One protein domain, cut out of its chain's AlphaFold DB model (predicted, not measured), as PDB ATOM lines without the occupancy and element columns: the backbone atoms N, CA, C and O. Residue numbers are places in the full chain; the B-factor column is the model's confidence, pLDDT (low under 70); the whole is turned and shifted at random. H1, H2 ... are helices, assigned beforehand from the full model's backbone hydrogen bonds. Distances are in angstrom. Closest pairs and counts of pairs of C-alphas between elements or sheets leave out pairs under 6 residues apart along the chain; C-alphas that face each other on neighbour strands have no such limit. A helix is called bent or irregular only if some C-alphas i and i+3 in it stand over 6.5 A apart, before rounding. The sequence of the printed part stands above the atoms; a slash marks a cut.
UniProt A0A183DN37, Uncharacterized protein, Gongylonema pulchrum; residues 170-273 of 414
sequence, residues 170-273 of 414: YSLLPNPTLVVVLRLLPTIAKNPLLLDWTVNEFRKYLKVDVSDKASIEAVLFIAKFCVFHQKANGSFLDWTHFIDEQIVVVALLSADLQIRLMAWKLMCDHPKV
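Overview. This is residues 170 to 273 of the 414 residues of an uncharacterized protein of Gongylonema pulchrum (UniProt A0A183DN37). What is the main picture? Helix H3 runs through the middle of the domain, with H1 and H2 on one side of it and H4 and H5 on the other. Between H3 and H4 a long loop, residues 229 to 244, swings out and comes back. What is it made of? The printed part has 104 residues with five named helices, H1 to H5 in order along the chain, and no named strand; its class is all helix. How large is it? It is compact, with a radius of gyration of the C-alphas of 13.1 A, and its C-alphas span 37 by 33 by 20 A.

Along the chain. Where does the first helix begin? H1 is residues 178 to 188, 14.5 A from first to last C-alpha, and begins at C-alpha 178 at (-16.859, -10.118, 12.730). It is irregular, but only just: C-alphas 183 and 186 are 6.7 A apart. What follows it? H2 is residues 192 to 205, 20.2 A long, and H3 is residues 213 to 228, 23.0 A long. Where does the last helix end? H4 is residues 245 to 252, 10.5 A long, and H5 is residues 257 to 268, 16.2 A long, ending at C-alpha 268 at (-18.204, -27.392, -2.636).

Arrangement. How do H1 and H2 stand to the hub, H3? H1 touches residues 218 to 225 of H3 at a shallow tilt of 11 degrees, the same way, with Leu 178 and Ala 218 the closest C-alphas at 6.7 A. H2 and H3, a helical hairpin, only just touch, with 3 pairs of C-alphas within 8 A, the closest those of Val 199 and Cys 226 at 5.6 A. H1, H2 and H3 form an up and down bundle, each running against the one before it. What stands on H4 and H5? H5 touches H3 at a shallow tilt of 23 degrees, the same way, with the C-alphas of Lys 224 and Leu 266 closest at 5.5 A. H4 touches H5 at a steep tilt of 47 degrees, opposite ways, the closest C-alphas being those of Leu 252 and Arg 260 at 4.5 A; H4 and H3 only just touch, with 3 pairs of C-alphas within 8 A, the closest those of Ile 216 and Ala 251 at 7.0 A. H1 and H2 are each apart from H4 and H5. Are the helix backbones complete? In H3, H4 and H5 every O i to N i+4 pair is within hydrogen-bond range; in H1 5 of 7 are, and in H2 9 of 10.

Size, cuts and confidence. How far does it reach? The two C-alphas farthest apart, those of Asn 233 and Ala 255, are 38.5 A apart. Is the printed part whole? It has no cut; the link from H3 to H4 is long, with 16 residues. Where is confidence low? The mean pLDDT of the printed part is 78.8, and 25 residues are under 70, among them residues 170 to 184 and 231 to 234.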
ATOM      1  N   TYR A 170      -7.804  -6.378  12.117       64.69
ATOM      2  CA  TYR A 170      -7.493  -7.717  12.612       64.69
ATOM      3  C   TYR A 170      -7.797  -7.854  14.110       64.69
ATOM      4  O   TYR A 170      -8.381  -8.848  14.528       64.69
ATOM      5  N   SER A 171      -7.502  -6.830  14.914       69.50
ATOM      6  CA  SER A 171      -7.832  -6.816  16.347       69.50
ATOM      7  C   SER A 171      -9.338  -6.862  16.642       69.50
ATOM      8  O   SER A 171      -9.721  -7.187  17.762       69.50
ATOM      9  N   LEU A 172     -10.189  -6.584  15.645       66.12
ATOM     10  CA  LEU A 172     -11.648  -6.662  15.750       66.12
ATOM     11  C   LEU A 172     -12.217  -8.035  15.349       66.12
ATOM     12  O   LEU A 172     -13.377  -8.305  15.650       66.12
ATOM     13  N   LEU A 173     -11.426  -8.913  14.717       61.16
ATOM     14  CA  LEU A 173     -11.827 -10.292  14.387       61.16
ATOM     15  C   LEU A 173     -12.251 -11.152  15.591       61.16
ATOM     16  O   LEU A 173     -13.177 -11.939  15.427       61.16
ATOM     17  N   PRO A 174     -11.633 -11.048  16.784       55.56
ATOM     18  CA  PRO A 174     -12.022 -11.867  17.934       55.56
ATOM     19  C   PRO A 174     -13.389 -11.497  18.531       55.56
ATOM     20  O   PRO A 174     -13.867 -12.173  19.435       55.56
ATOM     21  N   ASN A 175     -13.997 -10.395  18.088       57.00
ATOM     22  CA  ASN A 175     -15.224  -9.837  18.650       57.00
ATOM     23  C   ASN A 175     -16.427 -10.254  17.761       57.00
ATOM     24  O   ASN A 175     -16.253 -10.391  16.547       57.00
ATOM     25  N   PRO A 176     -17.672 -10.390  18.275       47.50
ATOM     26  CA  PRO A 176     -18.877 -10.672  17.468       47.50
ATOM     27  C   PRO A 176     -19.131  -9.649  16.345       47.50
ATOM     28  O   PRO A 176     -19.947  -9.859  15.452       47.50
ATOM     29  N   THR A 177     -18.375  -8.552  16.366       52.31
ATOM     30  CA  THR A 177     -18.152  -7.551  15.320       52.31
ATOM     31  C   THR A 177     -17.632  -8.121  13.993       52.31
ATOM     32  O   THR A 177     -17.498  -7.385  13.018       52.31
ATOM     33  N   LEU A 178     -17.365  -9.426  13.909       58.12
ATOM     34  CA  LEU A 178     -16.859 -10.118  12.730       58.12
ATOM     35  C   LEU A 178     -17.625  -9.796  11.436       58.12
ATOM     36  O   LEU A 178     -17.007  -9.700  10.380       58.12
ATOM     37  N   VAL A 179     -18.933  -9.523  11.515       58.47
ATOM     38  CA  VAL A 179     -19.756  -9.065  10.379       58.47
ATOM     39  C   VAL A 179     -19.155  -7.834   9.676       58.47
ATOM     40  O   VAL A 179     -19.247  -7.751   8.450       58.47
ATOM     41  N   VAL A 180     -18.492  -6.918  10.400       59.47
ATOM     42  CA  VAL A 180     -17.709  -5.814   9.804       59.47
ATOM     43  C   VAL A 180     -16.659  -6.375   8.894       59.47
ATOM     44  O   VAL A 180     -16.645  -6.071   7.706       59.47
ATOM     45  N   VAL A 181     -15.785  -7.206   9.453       63.94
ATOM     46  CA  VAL A 181     -14.636  -7.715   8.728       63.94
ATOM     47  C   VAL A 181     -15.125  -8.504   7.517       63.94
ATOM     48  O   VAL A 181     -14.653  -8.257   6.413       63.94
ATOM     49  N   LEU A 182     -16.182  -9.311   7.662       66.38
ATOM     50  CA  LEU A 182     -16.807 -10.025   6.544       66.38
ATOM     51  C   LEU A 182     -17.313  -9.105   5.428       66.38
ATOM     52  O   LEU A 182     -17.159  -9.431   4.251       66.38
ATOM     53  N   ARG A 183     -17.897  -7.953   5.770       67.25
ATOM     54  CA  ARG A 183     -18.399  -6.973   4.792       67.25
ATOM     55  C   ARG A 183     -17.293  -6.104   4.190       67.25
ATOM     56  O   ARG A 183     -17.442  -5.649   3.056       67.25
ATOM     57  N   LEU A 184     -16.192  -5.889   4.908       69.44
ATOM     58  CA  LEU A 184     -15.024  -5.142   4.426       69.44
ATOM     59  C   LEU A 184     -14.124  -5.991   3.528       69.44
ATOM     60  O   LEU A 184     -13.488  -5.470   2.611       69.44
ATOM     61  N   LEU A 185     -14.113  -7.305   3.738       74.06
ATOM     62  CA  LEU A 185     -13.246  -8.240   3.033       74.06
ATOM     63  C   LEU A 185     -13.309  -8.165   1.499       74.06
ATOM     64  O   LEU A 185     -12.244  -8.122   0.881       74.06
ATOM     65  N   PRO A 186     -14.483  -8.051   0.849       72.44
ATOM     66  CA  PRO A 186     -14.557  -7.845  -0.597       72.44
ATOM     67  C   PRO A 186     -13.882  -6.558  -1.090       72.44
ATOM     68  O   PRO A 186     -13.461  -6.492  -2.244       72.44
ATOM     69  N   THR A 187     -13.802  -5.522  -0.250       70.19
ATOM     70  CA  THR A 187     -13.111  -4.267  -0.578       70.19
ATOM     71  C   THR A 187     -11.607  -4.431  -0.401       70.19
ATOM     72  O   THR A 187     -10.862  -4.127  -1.328       70.19
ATOM     73  N   ILE A 188     -11.174  -5.019   0.720       70.06
ATOM     74  CA  ILE A 188      -9.763  -5.345   0.987       70.06
ATOM     75  C   ILE A 188      -9.189  -6.229  -0.128       70.06
ATOM     76  O   ILE A 188      -8.089  -5.982  -0.616       70.06
ATOM     77  N   ALA A 189      -9.965  -7.210  -0.598       73.00
ATOM     78  CA  ALA A 189      -9.576  -8.125  -1.668       73.00
ATOM     79  C   ALA A 189      -9.262  -7.441  -3.010       73.00
ATOM     80  O   ALA A 189      -8.634  -8.057  -3.869       73.00
ATOM     81  N   LYS A 190      -9.694  -6.189  -3.221       72.50
ATOM     82  CA  LYS A 190      -9.382  -5.433  -4.442       72.50
ATOM     83  C   LYS A 190      -7.959  -4.889  -4.452       72.50
ATOM     84  O   LYS A 190      -7.447  -4.625  -5.534       72.50
ATOM     85  N   ASN A 191      -7.328  -4.731  -3.287       69.44
ATOM     86  CA  ASN A 191      -5.937  -4.310  -3.184       69.44
ATOM     87  C   ASN A 191      -5.033  -5.558  -3.076       69.44
ATOM     88  O   ASN A 191      -5.064  -6.246  -2.052       69.44
ATOM     89  N   PRO A 192      -4.199  -5.868  -4.087       71.50
ATOM     90  CA  PRO A 192      -3.394  -7.090  -4.089       71.50
ATOM     91  C   PRO A 192      -2.365  -7.176  -2.958       71.50
ATOM     92  O   PRO A 192      -1.984  -8.284  -2.583       71.50
ATOM     93  N   LEU A 193      -1.862  -6.047  -2.448       68.69
ATOM     94  CA  LEU A 193      -0.884  -6.035  -1.355       68.69
ATOM     95  C   LEU A 193      -1.557  -6.396  -0.030       68.69
ATOM     96  O   LEU A 193      -1.059  -7.227   0.728       68.69
ATOM     97  N   LEU A 194      -2.732  -5.820   0.208       69.62
ATOM     98  CA  LEU A 194      -3.503  -6.075   1.421       69.62
ATOM     99  C   LEU A 194      -4.154  -7.432   1.414       69.62
ATOM    100  O   LEU A 194      -4.292  -8.035   2.472       69.62
ATOM    101  N   LEU A 195      -4.539  -7.920   0.242       77.31
ATOM    102  CA  LEU A 195      -5.106  -9.243   0.124       77.31
ATOM    103  C   LEU A 195      -4.120 -10.309   0.618       77.31
ATOM    104  O   LEU A 195      -4.491 -11.131   1.453       77.31
ATOM    105  N   ASP A 196      -2.859 -10.247   0.179       76.00
ATOM    106  CA  ASP A 196      -1.825 -11.185   0.636       76.00
ATOM    107  C   ASP A 196      -1.598 -11.092   2.137       76.00
ATOM    108  O   ASP A 196      -1.550 -12.110   2.828       76.00
ATOM    109  N   TRP A 197      -1.461  -9.868   2.650       78.69
ATOM    110  CA  TRP A 197      -1.296  -9.638   4.079       78.69
ATOM    111  C   TRP A 197      -2.486 -10.205   4.870       78.69
ATOM    112  O   TRP A 197      -2.292 -10.960   5.818       78.69
ATOM    113  N   THR A 198      -3.711  -9.930   4.419       76.19
ATOM    114  CA  THR A 198      -4.957 -10.343   5.079       76.19
ATOM    115  C   THR A 198      -5.097 -11.857   5.098       76.19
ATOM    116  O   THR A 198      -5.364 -12.430   6.149       76.19
ATOM    117  N   VAL A 199      -4.856 -12.529   3.967       79.44
ATOM    118  CA  VAL A 199      -4.883 -13.998   3.888       79.44
ATOM    119  C   VAL A 199      -3.829 -14.613   4.812       79.44
ATOM    120  O   VAL A 199      -4.110 -15.592   5.506       79.44
ATOM    121  N   ASN A 200      -2.626 -14.033   4.865       78.88
ATOM    122  CA  ASN A 200      -1.558 -14.525   5.733       78.88
ATOM    123  C   ASN A 200      -1.869 -14.338   7.224       78.88
ATOM    124  O   ASN A 200      -1.595 -15.249   8.006       78.88
ATOM    125  N   GLU A 201      -2.450 -13.207   7.629       76.62
ATOM    126  CA  GLU A 201      -2.872 -12.990   9.018       76.62
ATOM    127  C   GLU A 201      -4.055 -13.880   9.399       76.62
ATOM    128  O   GLU A 201      -4.031 -14.543  10.434       76.62
ATOM    129  N   PHE A 202      -5.061 -13.986   8.537       79.88
ATOM    130  CA  PHE A 202      -6.204 -14.866   8.760       79.88
ATOM    131  C   PHE A 202      -5.797 -16.325   8.927       79.88
ATOM    132  O   PHE A 202      -6.312 -17.002   9.812       79.88
ATOM    133  N   ARG A 203      -4.808 -16.804   8.168       77.00
ATOM    134  CA  ARG A 203      -4.264 -18.156   8.352       77.00
ATOM    135  C   ARG A 203      -3.700 -18.380   9.762       77.00
ATOM    136  O   ARG A 203      -3.699 -19.514  10.230       77.00
ATOM    137  N   LYS A 204      -3.211 -17.341  10.448       76.75
ATOM    138  CA  LYS A 204      -2.779 -17.457  11.852       76.75
ATOM    139  C   LYS A 204      -3.979 -17.583  12.786       76.75
ATOM    140  O   LYS A 204      -3.934 -18.398  13.700       76.75
ATOM    141  N   TYR A 205      -5.043 -16.824  12.525       72.50
ATOM    142  CA  TYR A 205      -6.285 -16.867  13.299       72.50
ATOM    143  C   TYR A 205      -7.006 -18.218  13.193       72.50
ATOM    144  O   TYR A 205      -7.490 -18.741  14.190       72.50
ATOM    145  N   LEU A 206      -7.010 -18.834  12.008       73.25
ATOM    146  CA  LEU A 206      -7.650 -20.133  11.759       73.25
ATOM    147  C   LEU A 206      -7.008 -21.311  12.525       73.25
ATOM    148  O   LEU A 206      -7.540 -22.415  12.490       73.25
ATOM    149  N   LYS A 207      -5.875 -21.096  13.210       71.88
ATOM    150  CA  LYS A 207      -5.198 -22.103  14.048       71.88
ATOM    151  C   LYS A 207      -5.612 -22.061  15.523       71.88
ATOM    152  O   LYS A 207      -5.050 -22.803  16.324       71.88
ATOM    153  N   VAL A 208      -6.506 -21.150  15.901       70.00
ATOM    154  CA  VAL A 208      -6.982 -21.006  17.282       70.00
ATOM    155  C   VAL A 208      -8.088 -22.028  17.550       70.00
ATOM    156  O   VAL A 208      -8.898 -22.297  16.668       70.00
ATOM    157  N   ASP A 209      -8.112 -22.595  18.758       71.19
ATOM    158  CA  ASP A 209      -9.153 -23.533  19.195       71.19
ATOM    159  C   ASP A 209     -10.522 -22.831  19.264       71.19
ATOM    160  O   ASP A 209     -10.642 -21.726  19.801       71.19
ATOM    161  N   VAL A 210     -11.548 -23.452  18.681       71.88
ATOM    162  CA  VAL A 210     -12.855 -22.835  18.416       71.88
ATOM    163  C   VAL A 210     -13.922 -23.550  19.238       71.88
ATOM    164  O   VAL A 210     -14.352 -24.645  18.884       71.88
ATOM    165  N   SER A 211     -14.385 -22.927  20.325       70.69
ATOM    166  CA  SER A 211     -15.359 -23.552  21.236       70.69
ATOM    167  C   SER A 211     -16.795 -23.042  21.098       70.69
ATOM    168  O   SER A 211     -17.712 -23.686  21.605       70.69
ATOM    169  N   ASP A 212     -17.018 -21.891  20.455       77.69
ATOM    170  CA  ASP A 212     -18.348 -21.277  20.358       77.69
ATOM    171  C   ASP A 212     -18.861 -21.102  18.919       77.69
ATOM    172  O   ASP A 212     -18.125 -21.134  17.931       77.69
ATOM    173  N   LYS A 213     -20.181 -20.921  18.821       74.00
ATOM    174  CA  LYS A 213     -20.924 -20.817  17.565       74.00
ATOM    175  C   LYS A 213     -20.443 -19.661  16.676       74.00
ATOM    176  O   LYS A 213     -20.243 -19.859  15.478       74.00
ATOM    177  N   ALA A 214     -20.296 -18.466  17.251       72.38
ATOM    178  CA  ALA A 214     -19.908 -17.265  16.511       72.38
ATOM    179  C   ALA A 214     -18.494 -17.419  15.932       72.38
ATOM    180  O   ALA A 214     -18.219 -17.005  14.807       72.38
ATOM    181  N   SER A 215     -17.628 -18.103  16.675       79.00
ATOM    182  CA  SER A 215     -16.272 -18.423  16.264       79.00
ATOM    183  C   SER A 215     -16.246 -19.450  15.123       79.00
ATOM    184  O   SER A 215     -15.444 -19.305  14.203       79.00
ATOM    185  N   ILE A 216     -17.159 -20.430  15.085       85.94
ATOM    186  CA  ILE A 216     -17.272 -21.360  13.943       85.94
ATOM    187  C   ILE A 216     -17.705 -20.624  12.668       85.94
ATOM    188  O   ILE A 216     -17.072 -20.783  11.624       85.94
ATOM    189  N   GLU A 217     -18.758 -19.802  12.733       85.81
ATOM    190  CA  GLU A 217     -19.217 -19.002  11.583       85.81
ATOM    191  C   GLU A 217     -18.084 -18.128  11.036       85.81
ATOM    192  O   GLU A 217     -17.852 -18.070   9.822       85.81
ATOM    193  N   ALA A 218     -17.335 -17.507  11.946       81.06
ATOM    194  CA  ALA A 218     -16.194 -16.681  11.619       81.06
ATOM    195  C   ALA A 218     -15.115 -17.426  10.844       81.06
ATOM    196  O   ALA A 218     -14.720 -17.013   9.752       81.06
ATOM    197  N   VAL A 219     -14.656 -18.537  11.410       86.62
ATOM    198  CA  VAL A 219     -13.570 -19.340  10.858       86.62
ATOM    199  C   VAL A 219     -13.985 -19.931   9.507       86.62
ATOM    200  O   VAL A 219     -13.205 -19.863   8.559       86.62
ATOM    201  N   LEU A 220     -15.232 -20.395   9.351       90.06
ATOM    202  CA  LEU A 220     -15.752 -20.875   8.063       90.06
ATOM    203  C   LEU A 220     -15.764 -19.781   6.991       90.06
ATOM    204  O   LEU A 220     -15.374 -20.028   5.846       90.06
ATOM    205  N   PHE A 221     -16.204 -18.570   7.338       87.19
ATOM    206  CA  PHE A 221     -16.208 -17.465   6.385       87.19
ATOM    207  C   PHE A 221     -14.788 -17.055   5.999       87.19
ATOM    208  O   PHE A 221     -14.494 -16.891   4.815       87.19
ATOM    209  N   ILE A 222     -13.903 -16.899   6.985       85.25
ATOM    210  CA  ILE A 222     -12.504 -16.526   6.774       85.25
ATOM    211  C   ILE A 222     -11.804 -17.573   5.899       85.25
ATOM    212  O   ILE A 222     -11.119 -17.209   4.941       85.25
ATOM    213  N   ALA A 223     -12.018 -18.862   6.169       89.69
ATOM    214  CA  ALA A 223     -11.487 -19.950   5.356       89.69
ATOM    215  C   ALA A 223     -11.992 -19.856   3.914       89.69
ATOM    216  O   ALA A 223     -11.193 -19.893   2.976       89.69
ATOM    217  N   LYS A 224     -13.299 -19.632   3.723       89.62
ATOM    218  CA  LYS A 224     -13.884 -19.429   2.393       89.62
ATOM    219  C   LYS A 224     -13.243 -18.245   1.676       89.62
ATOM    220  O   LYS A 224     -12.851 -18.370   0.520       89.62
ATOM    221  N   PHE A 225     -13.100 -17.112   2.355       86.50
ATOM    222  CA  PHE A 225     -12.435 -15.939   1.799       86.50
ATOM    223  C   PHE A 225     -11.006 -16.270   1.340       86.50
ATOM    224  O   PHE A 225     -10.641 -15.978   0.202       86.50
ATOM    225  N   CYS A 226     -10.220 -16.949   2.179       86.25
ATOM    226  CA  CYS A 226      -8.849 -17.327   1.843       86.25
ATOM    227  C   CYS A 226      -8.780 -18.269   0.630       86.25
ATOM    228  O   CYS A 226      -7.946 -18.065  -0.252       86.25
ATOM    229  N   VAL A 227      -9.688 -19.247   0.543       87.25
ATOM    230  CA  VAL A 227      -9.794 -20.162  -0.606       87.25
ATOM    231  C   VAL A 227     -10.029 -19.388  -1.906       87.25
ATOM    232  O   VAL A 227      -9.361 -19.650  -2.905       87.25
ATOM    233  N   PHE A 228     -10.940 -18.412  -1.902       85.75
ATOM    234  CA  PHE A 228     -11.312 -17.653  -3.101       85.75
ATOM    235  C   PHE A 228     -10.302 -16.587  -3.522       85.75
ATOM    236  O   PHE A 228     -10.243 -16.241  -4.701       85.75
ATOM    237  N   HIS A 229      -9.519 -16.068  -2.579       82.38
ATOM    238  CA  HIS A 229      -8.646 -14.922  -2.812       82.38
ATOM    239  C   HIS A 229      -7.149 -15.233  -2.658       82.38
ATOM    240  O   HIS A 229      -6.328 -14.333  -2.496       82.38
ATOM    241  N   GLN A 230      -6.763 -16.502  -2.744       80.25
ATOM    242  CA  GLN A 230      -5.358 -16.898  -2.809       80.25
ATOM    243  C   GLN A 230      -4.665 -16.373  -4.084       80.25
ATOM    244  O   GLN A 230      -5.188 -16.514  -5.193       80.25
ATOM    245  N   LYS A 231      -3.457 -15.800  -3.952       68.75
ATOM    246  CA  LYS A 231      -2.616 -15.455  -5.110       68.75
ATOM    247  C   LYS A 231      -2.037 -16.715  -5.742       68.75
ATOM    248  O   LYS A 231      -1.337 -17.502  -5.109       68.75
ATOM    249  N   ALA A 232      -2.330 -16.897  -7.023       53.72
ATOM    250  CA  ALA A 232      -1.932 -18.074  -7.771       53.72
ATOM    251  C   ALA A 232      -0.473 -17.978  -8.249       53.72
ATOM    252  O   ALA A 232      -0.207 -17.401  -9.297       53.72
ATOM    253  N   ASN A 233       0.445 -18.655  -7.554       52.84
ATOM    254  CA  ASN A 233       1.750 -19.065  -8.103       52.84
ATOM    255  C   ASN A 233       1.678 -20.469  -8.748       52.84
ATOM    256  O   ASN A 233       2.624 -21.248  -8.685       52.84
ATOM    257  N   GLY A 234       0.536 -20.815  -9.353       60.78
ATOM    258  CA  GLY A 234       0.367 -22.029 -10.166       60.78
ATOM    259  C   GLY A 234      -0.528 -23.124  -9.572       60.78
ATOM    260  O   GLY A 234      -1.248 -23.764 -10.336       60.78
ATOM    261  N   SER A 235      -0.593 -23.287  -8.245       70.06
ATOM    262  CA  SER A 235      -1.459 -24.278  -7.578       70.06
ATOM    263  C   SER A 235      -2.449 -23.611  -6.626       70.06
ATOM    264  O   SER A 235      -2.047 -22.872  -5.732       70.06
ATOM    265  N   PHE A 236      -3.742 -23.875  -6.819       77.44
ATOM    266  CA  PHE A 236      -4.779 -23.461  -5.878       77.44
ATOM    267  C   PHE A 236      -4.810 -24.475  -4.739       77.44
ATOM    268  O   PHE A 236      -4.944 -25.670  -4.992       77.44
ATOM    269  N   LEU A 237      -4.658 -23.987  -3.516       84.00
ATOM    270  CA  LEU A 237      -4.864 -24.757  -2.302       84.00
ATOM    271  C   LEU A 237      -6.366 -24.951  -2.087       84.00
ATOM    272  O   LEU A 237      -7.160 -24.037  -2.343       84.00
ATOM    273  N   ASP A 238      -6.740 -26.134  -1.616       86.00
ATOM    274  CA  ASP A 238      -8.102 -26.412  -1.174       86.00
ATOM    275  C   ASP A 238      -8.355 -25.847   0.236       86.00
ATOM    276  O   ASP A 238      -7.476 -25.256   0.870       86.00
ATOM    277  N   TRP A 239      -9.577 -26.023   0.737       90.44
ATOM    278  CA  TRP A 239      -9.973 -25.521   2.050       90.44
ATOM    279  C   TRP A 239      -9.195 -26.155   3.216       90.44
ATOM    280  O   TRP A 239      -9.014 -25.480   4.229       90.44
ATOM    281  N   THR A 240      -8.669 -27.380   3.078       90.38
ATOM    282  CA  THR A 240      -7.939 -28.084   4.158       90.38
ATOM    283  C   THR A 240      -6.632 -27.386   4.531       90.38
ATOM    284  O   THR A 240      -6.125 -27.524   5.638       90.38
ATOM    285  N   HIS A 241      -6.101 -26.558   3.629       88.06
ATOM    286  CA  HIS A 241      -4.910 -25.748   3.881       88.06
ATOM    287  C   HIS A 241      -5.193 -24.485   4.705       88.06
ATOM    288  O   HIS A 241      -4.257 -23.777   5.099       88.06
ATOM    289  N   PHE A 242      -6.468 -24.151   4.906       87.75
ATOM    290  CA  PHE A 242      -6.887 -22.936   5.592       87.75
ATOM    291  C   PHE A 242      -7.595 -23.234   6.909       87.75
ATOM    292  O   PHE A 242      -7.389 -22.487   7.855       87.75
ATOM    293  N   ILE A 243      -8.380 -24.305   6.998       89.88
ATOM    294  CA  ILE A 243      -9.142 -24.656   8.200       89.88
ATOM    295  C   ILE A 243      -8.906 -26.117   8.582       89.88
ATOM    296  O   ILE A 243      -8.775 -26.971   7.707       89.88
ATOM    297  N   ASP A 244      -8.872 -26.390   9.888       89.62
ATOM    298  CA  ASP A 244      -8.824 -27.755  10.409       89.62
ATOM    299  C   ASP A 244     -10.095 -28.522  10.008       89.62
ATOM    300  O   ASP A 244     -11.221 -28.035  10.163       89.62
ATOM    301  N   GLU A 245      -9.912 -29.739   9.498       91.88
ATOM    302  CA  GLU A 245     -10.999 -30.636   9.117       91.88
ATOM    303  C   GLU A 245     -11.971 -30.891  10.273       91.88
ATOM    304  O   GLU A 245     -13.181 -30.914  10.050       91.88
ATOM    305  N   GLN A 246     -11.487 -30.989  11.514       90.94
ATOM    306  CA  GLN A 246     -12.338 -31.196  12.686       90.94
ATOM    307  C   GLN A 246     -13.346 -30.058  12.870       90.94
ATOM    308  O   GLN A 246     -14.505 -30.308  13.204       90.94
ATOM    309  N   ILE A 247     -12.958 -28.811  12.582       91.25
ATOM    310  CA  ILE A 247     -13.874 -27.664  12.655       91.25
ATOM    311  C   ILE A 247     -14.961 -27.794  11.584       91.25
ATOM    312  O   ILE A 247     -16.134 -27.533  11.852       91.25
ATOM    313  N   VAL A 248     -14.598 -28.240  10.377       93.81
ATOM    314  CA  VAL A 248     -15.562 -28.484   9.294       93.81
ATOM    315  C   VAL A 248     -16.512 -29.625   9.659       93.81
ATOM    316  O   VAL A 248     -17.717 -29.481   9.469       93.81
ATOM    317  N   VAL A 249     -16.016 -30.715  10.246       93.31
ATOM    318  CA  VAL A 249     -16.844 -31.826  10.743       93.31
ATOM    319  C   VAL A 249     -17.850 -31.334  11.782       93.31
ATOM    320  O   VAL A 249     -19.052 -31.568  11.632       93.31
ATOM    321  N   VAL A 250     -17.389 -30.600  12.799       92.44
ATOM    322  CA  VAL A 250     -18.257 -30.008  13.829       92.44
ATOM    323  C   VAL A 250     -19.304 -29.091  13.191       92.44
ATOM    324  O   VAL A 250     -20.483 -29.155  13.543       92.44
ATOM    325  N   ALA A 251     -18.912 -28.280  12.209       94.56
ATOM    326  CA  ALA A 251     -19.822 -27.384  11.511       94.56
ATOM    327  C   ALA A 251     -20.879 -28.118  10.669       94.56
ATOM    328  O   ALA A 251     -22.051 -27.744  10.708       94.56
ATOM    329  N   LEU A 252     -20.509 -29.177   9.943       95.06
ATOM    330  CA  LEU A 252     -21.441 -29.995   9.152       95.06
ATOM    331  C   LEU A 252     -22.474 -30.714  10.027       95.06
ATOM    332  O   LEU A 252     -23.596 -30.953   9.576       95.06
ATOM    333  N   LEU A 253     -22.102 -31.042  11.264       92.19
ATOM    334  CA  LEU A 253     -22.957 -31.700  12.255       92.19
ATOM    335  C   LEU A 253     -23.672 -30.711  13.191       92.19
ATOM    336  O   LEU A 253     -24.419 -31.132  14.075       92.19
ATOM    337  N   SER A 254     -23.473 -29.404  13.003       93.44
ATOM    338  CA  SER A 254     -24.081 -28.366  13.835       93.44
ATOM    339  C   SER A 254     -25.608 -28.447  13.811       93.44
ATOM    340  O   SER A 254     -26.216 -28.687  12.767       93.44
ATOM    341  N   ALA A 255     -26.258 -28.169  14.942       92.50
ATOM    342  CA  ALA A 255     -27.713 -28.022  14.993       92.50
ATOM    343  C   ALA A 255     -28.201 -26.812  14.169       92.50
ATOM    344  O   ALA A 255     -29.332 -26.810  13.675       92.50
ATOM    345  N   ASP A 256     -27.338 -25.815  13.960       93.00
ATOM    346  CA  ASP A 256     -27.656 -24.623  13.181       93.00
ATOM    347  C   ASP A 256     -27.507 -24.867  11.671       93.00
ATOM    348  O   ASP A 256     -26.419 -25.156  11.167       93.00
ATOM    349  N   LEU A 257     -28.610 -24.705  10.935       93.56
ATOM    350  CA  LEU A 257     -28.655 -24.888   9.485       93.56
ATOM    351  C   LEU A 257     -27.720 -23.932   8.728       93.56
ATOM    352  O   LEU A 257     -27.125 -24.347   7.737       93.56
ATOM    353  N   GLN A 258     -27.560 -22.683   9.168       92.81
ATOM    354  CA  GLN A 258     -26.672 -21.728   8.499       92.81
ATOM    355  C   GLN A 258     -25.213 -22.168   8.598       92.81
ATOM    356  O   GLN A 258     -24.514 -22.169   7.586       92.81
ATOM    357  N   ILE A 259     -24.776 -22.640   9.768       93.50
ATOM    358  CA  ILE A 259     -23.416 -23.170   9.957       93.50
ATOM    359  C   ILE A 259     -23.178 -24.382   9.059       93.50
ATOM    360  O   ILE A 259     -22.173 -24.435   8.345       93.50
ATOM    361  N   ARG A 260     -24.137 -25.318   9.026       95.56
ATOM    362  CA  ARG A 260     -24.073 -26.489   8.143       95.56
ATOM    363  C   ARG A 260     -23.935 -26.078   6.675       95.56
ATOM    364  O   ARG A 260     -23.082 -26.604   5.961       95.56
ATOM    365  N   LEU A 261     -24.737 -25.112   6.221       95.81
ATOM    366  CA  LEU A 261     -24.697 -24.603   4.847       95.81
ATOM    367  C   LEU A 261     -23.403 -23.836   4.533       95.81
ATOM    368  O   LEU A 261     -22.908 -23.922   3.409       95.81
ATOM    369  N   MET A 262     -22.825 -23.113   5.496       94.31
ATOM    370  CA  MET A 262     -21.529 -22.447   5.334       94.31
ATOM    371  C   MET A 262     -20.394 -23.455   5.140       94.31
ATOM    372  O   MET A 262     -19.604 -23.293   4.209       94.31
ATOM    373  N   ALA A 263     -20.351 -24.515   5.953       95.62
ATOM    374  CA  ALA A 263     -19.382 -25.599   5.805       95.62
ATOM    375  C   ALA A 263     -19.561 -26.347   4.475       95.62
ATOM    376  O   ALA A 263     -18.597 -26.551   3.737       95.62
ATOM    377  N   TRP A 264     -20.806 -26.656   4.105       95.75
ATOM    378  CA  TRP A 264     -21.128 -27.252   2.809       95.75
ATOM    379  C   TRP A 264     -20.640 -26.402   1.636       95.75
ATOM    380  O   TRP A 264     -19.978 -26.906   0.726       95.75
ATOM    381  N   LYS A 265     -20.921 -25.095   1.670       93.81
ATOM    382  CA  LYS A 265     -20.436 -24.148   0.665       93.81
ATOM    383  C   LYS A 265     -18.914 -24.136   0.614       93.81
ATOM    384  O   LYS A 265     -18.384 -24.195  -0.483       93.81
ATOM    385  N   LEU A 266     -18.218 -24.086   1.749       93.31
ATOM    386  CA  LEU A 266     -16.752 -24.098   1.790       93.31
ATOM    387  C   LEU A 266     -16.165 -25.330   1.082       93.31
ATOM    388  O   LEU A 266     -15.238 -25.191   0.290       93.31
ATOM    389  N   MET A 267     -16.741 -26.511   1.318       92.12
ATOM    390  CA  MET A 267     -16.287 -27.748   0.679       92.12
ATOM    391  C   MET A 267     -16.582 -27.799  -0.824       92.12
ATOM    392  O   MET A 267     -15.771 -28.303  -1.598       92.12
ATOM    393  N   CYS A 268     -17.754 -27.311  -1.242       90.00
ATOM    394  CA  CYS A 268     -18.204 -27.392  -2.636       90.00
ATOM    395  C   CYS A 268     -17.638 -26.276  -3.517       90.00
ATOM    396  O   CYS A 268     -17.532 -26.422  -4.736       90.00
ATOM    397  N   ASP A 269     -17.338 -25.128  -2.920       83.44
ATOM    398  CA  ASP A 269     -16.919 -23.924  -3.614       83.44
ATOM    399  C   ASP A 269     -15.401 -23.940  -3.840       83.44
ATOM    400  O   ASP A 269     -14.658 -23.153  -3.253       83.44
ATOM    401  N   HIS A 270     -14.935 -24.832  -4.716       74.00
ATOM    402  CA  HIS A 270     -13.529 -24.858  -5.111       74.00
ATOM    403  C   HIS A 270     -13.272 -23.901  -6.295       74.00
ATOM    404  O   HIS A 270     -13.907 -24.043  -7.344       74.00
ATOM    405  N   PRO A 271     -12.327 -22.946  -6.192       68.69
ATOM    406  CA  PRO A 271     -12.059 -21.945  -7.234       68.69
ATOM    407  C   PRO A 271     -11.483 -22.537  -8.530       68.69
ATOM    408  O   PRO A 271     -11.553 -21.900  -9.580       68.69
ATOM    409  N   LYS A 272     -10.948 -23.767  -8.495       69.00
ATOM    410  CA  LYS A 272     -10.574 -24.530  -9.697       69.00
ATOM    411  C   LYS A 272     -11.023 -25.983  -9.627       69.00
ATOM    412  O   LYS A 272     -10.523 -26.735  -8.806       69.00
ATOM    413  N   VAL A 273     -11.874 -26.414 -10.550       67.12
ATOM    414  CA  VAL A 273     -12.437 -27.782 -10.629       67.12
ATOM    415  C   VAL A 273     -11.400 -28.837 -11.076       67.12
ATOM    416  O   VAL A 273     -11.758 -29.896 -11.569       67.12
TER     417      VAL A 273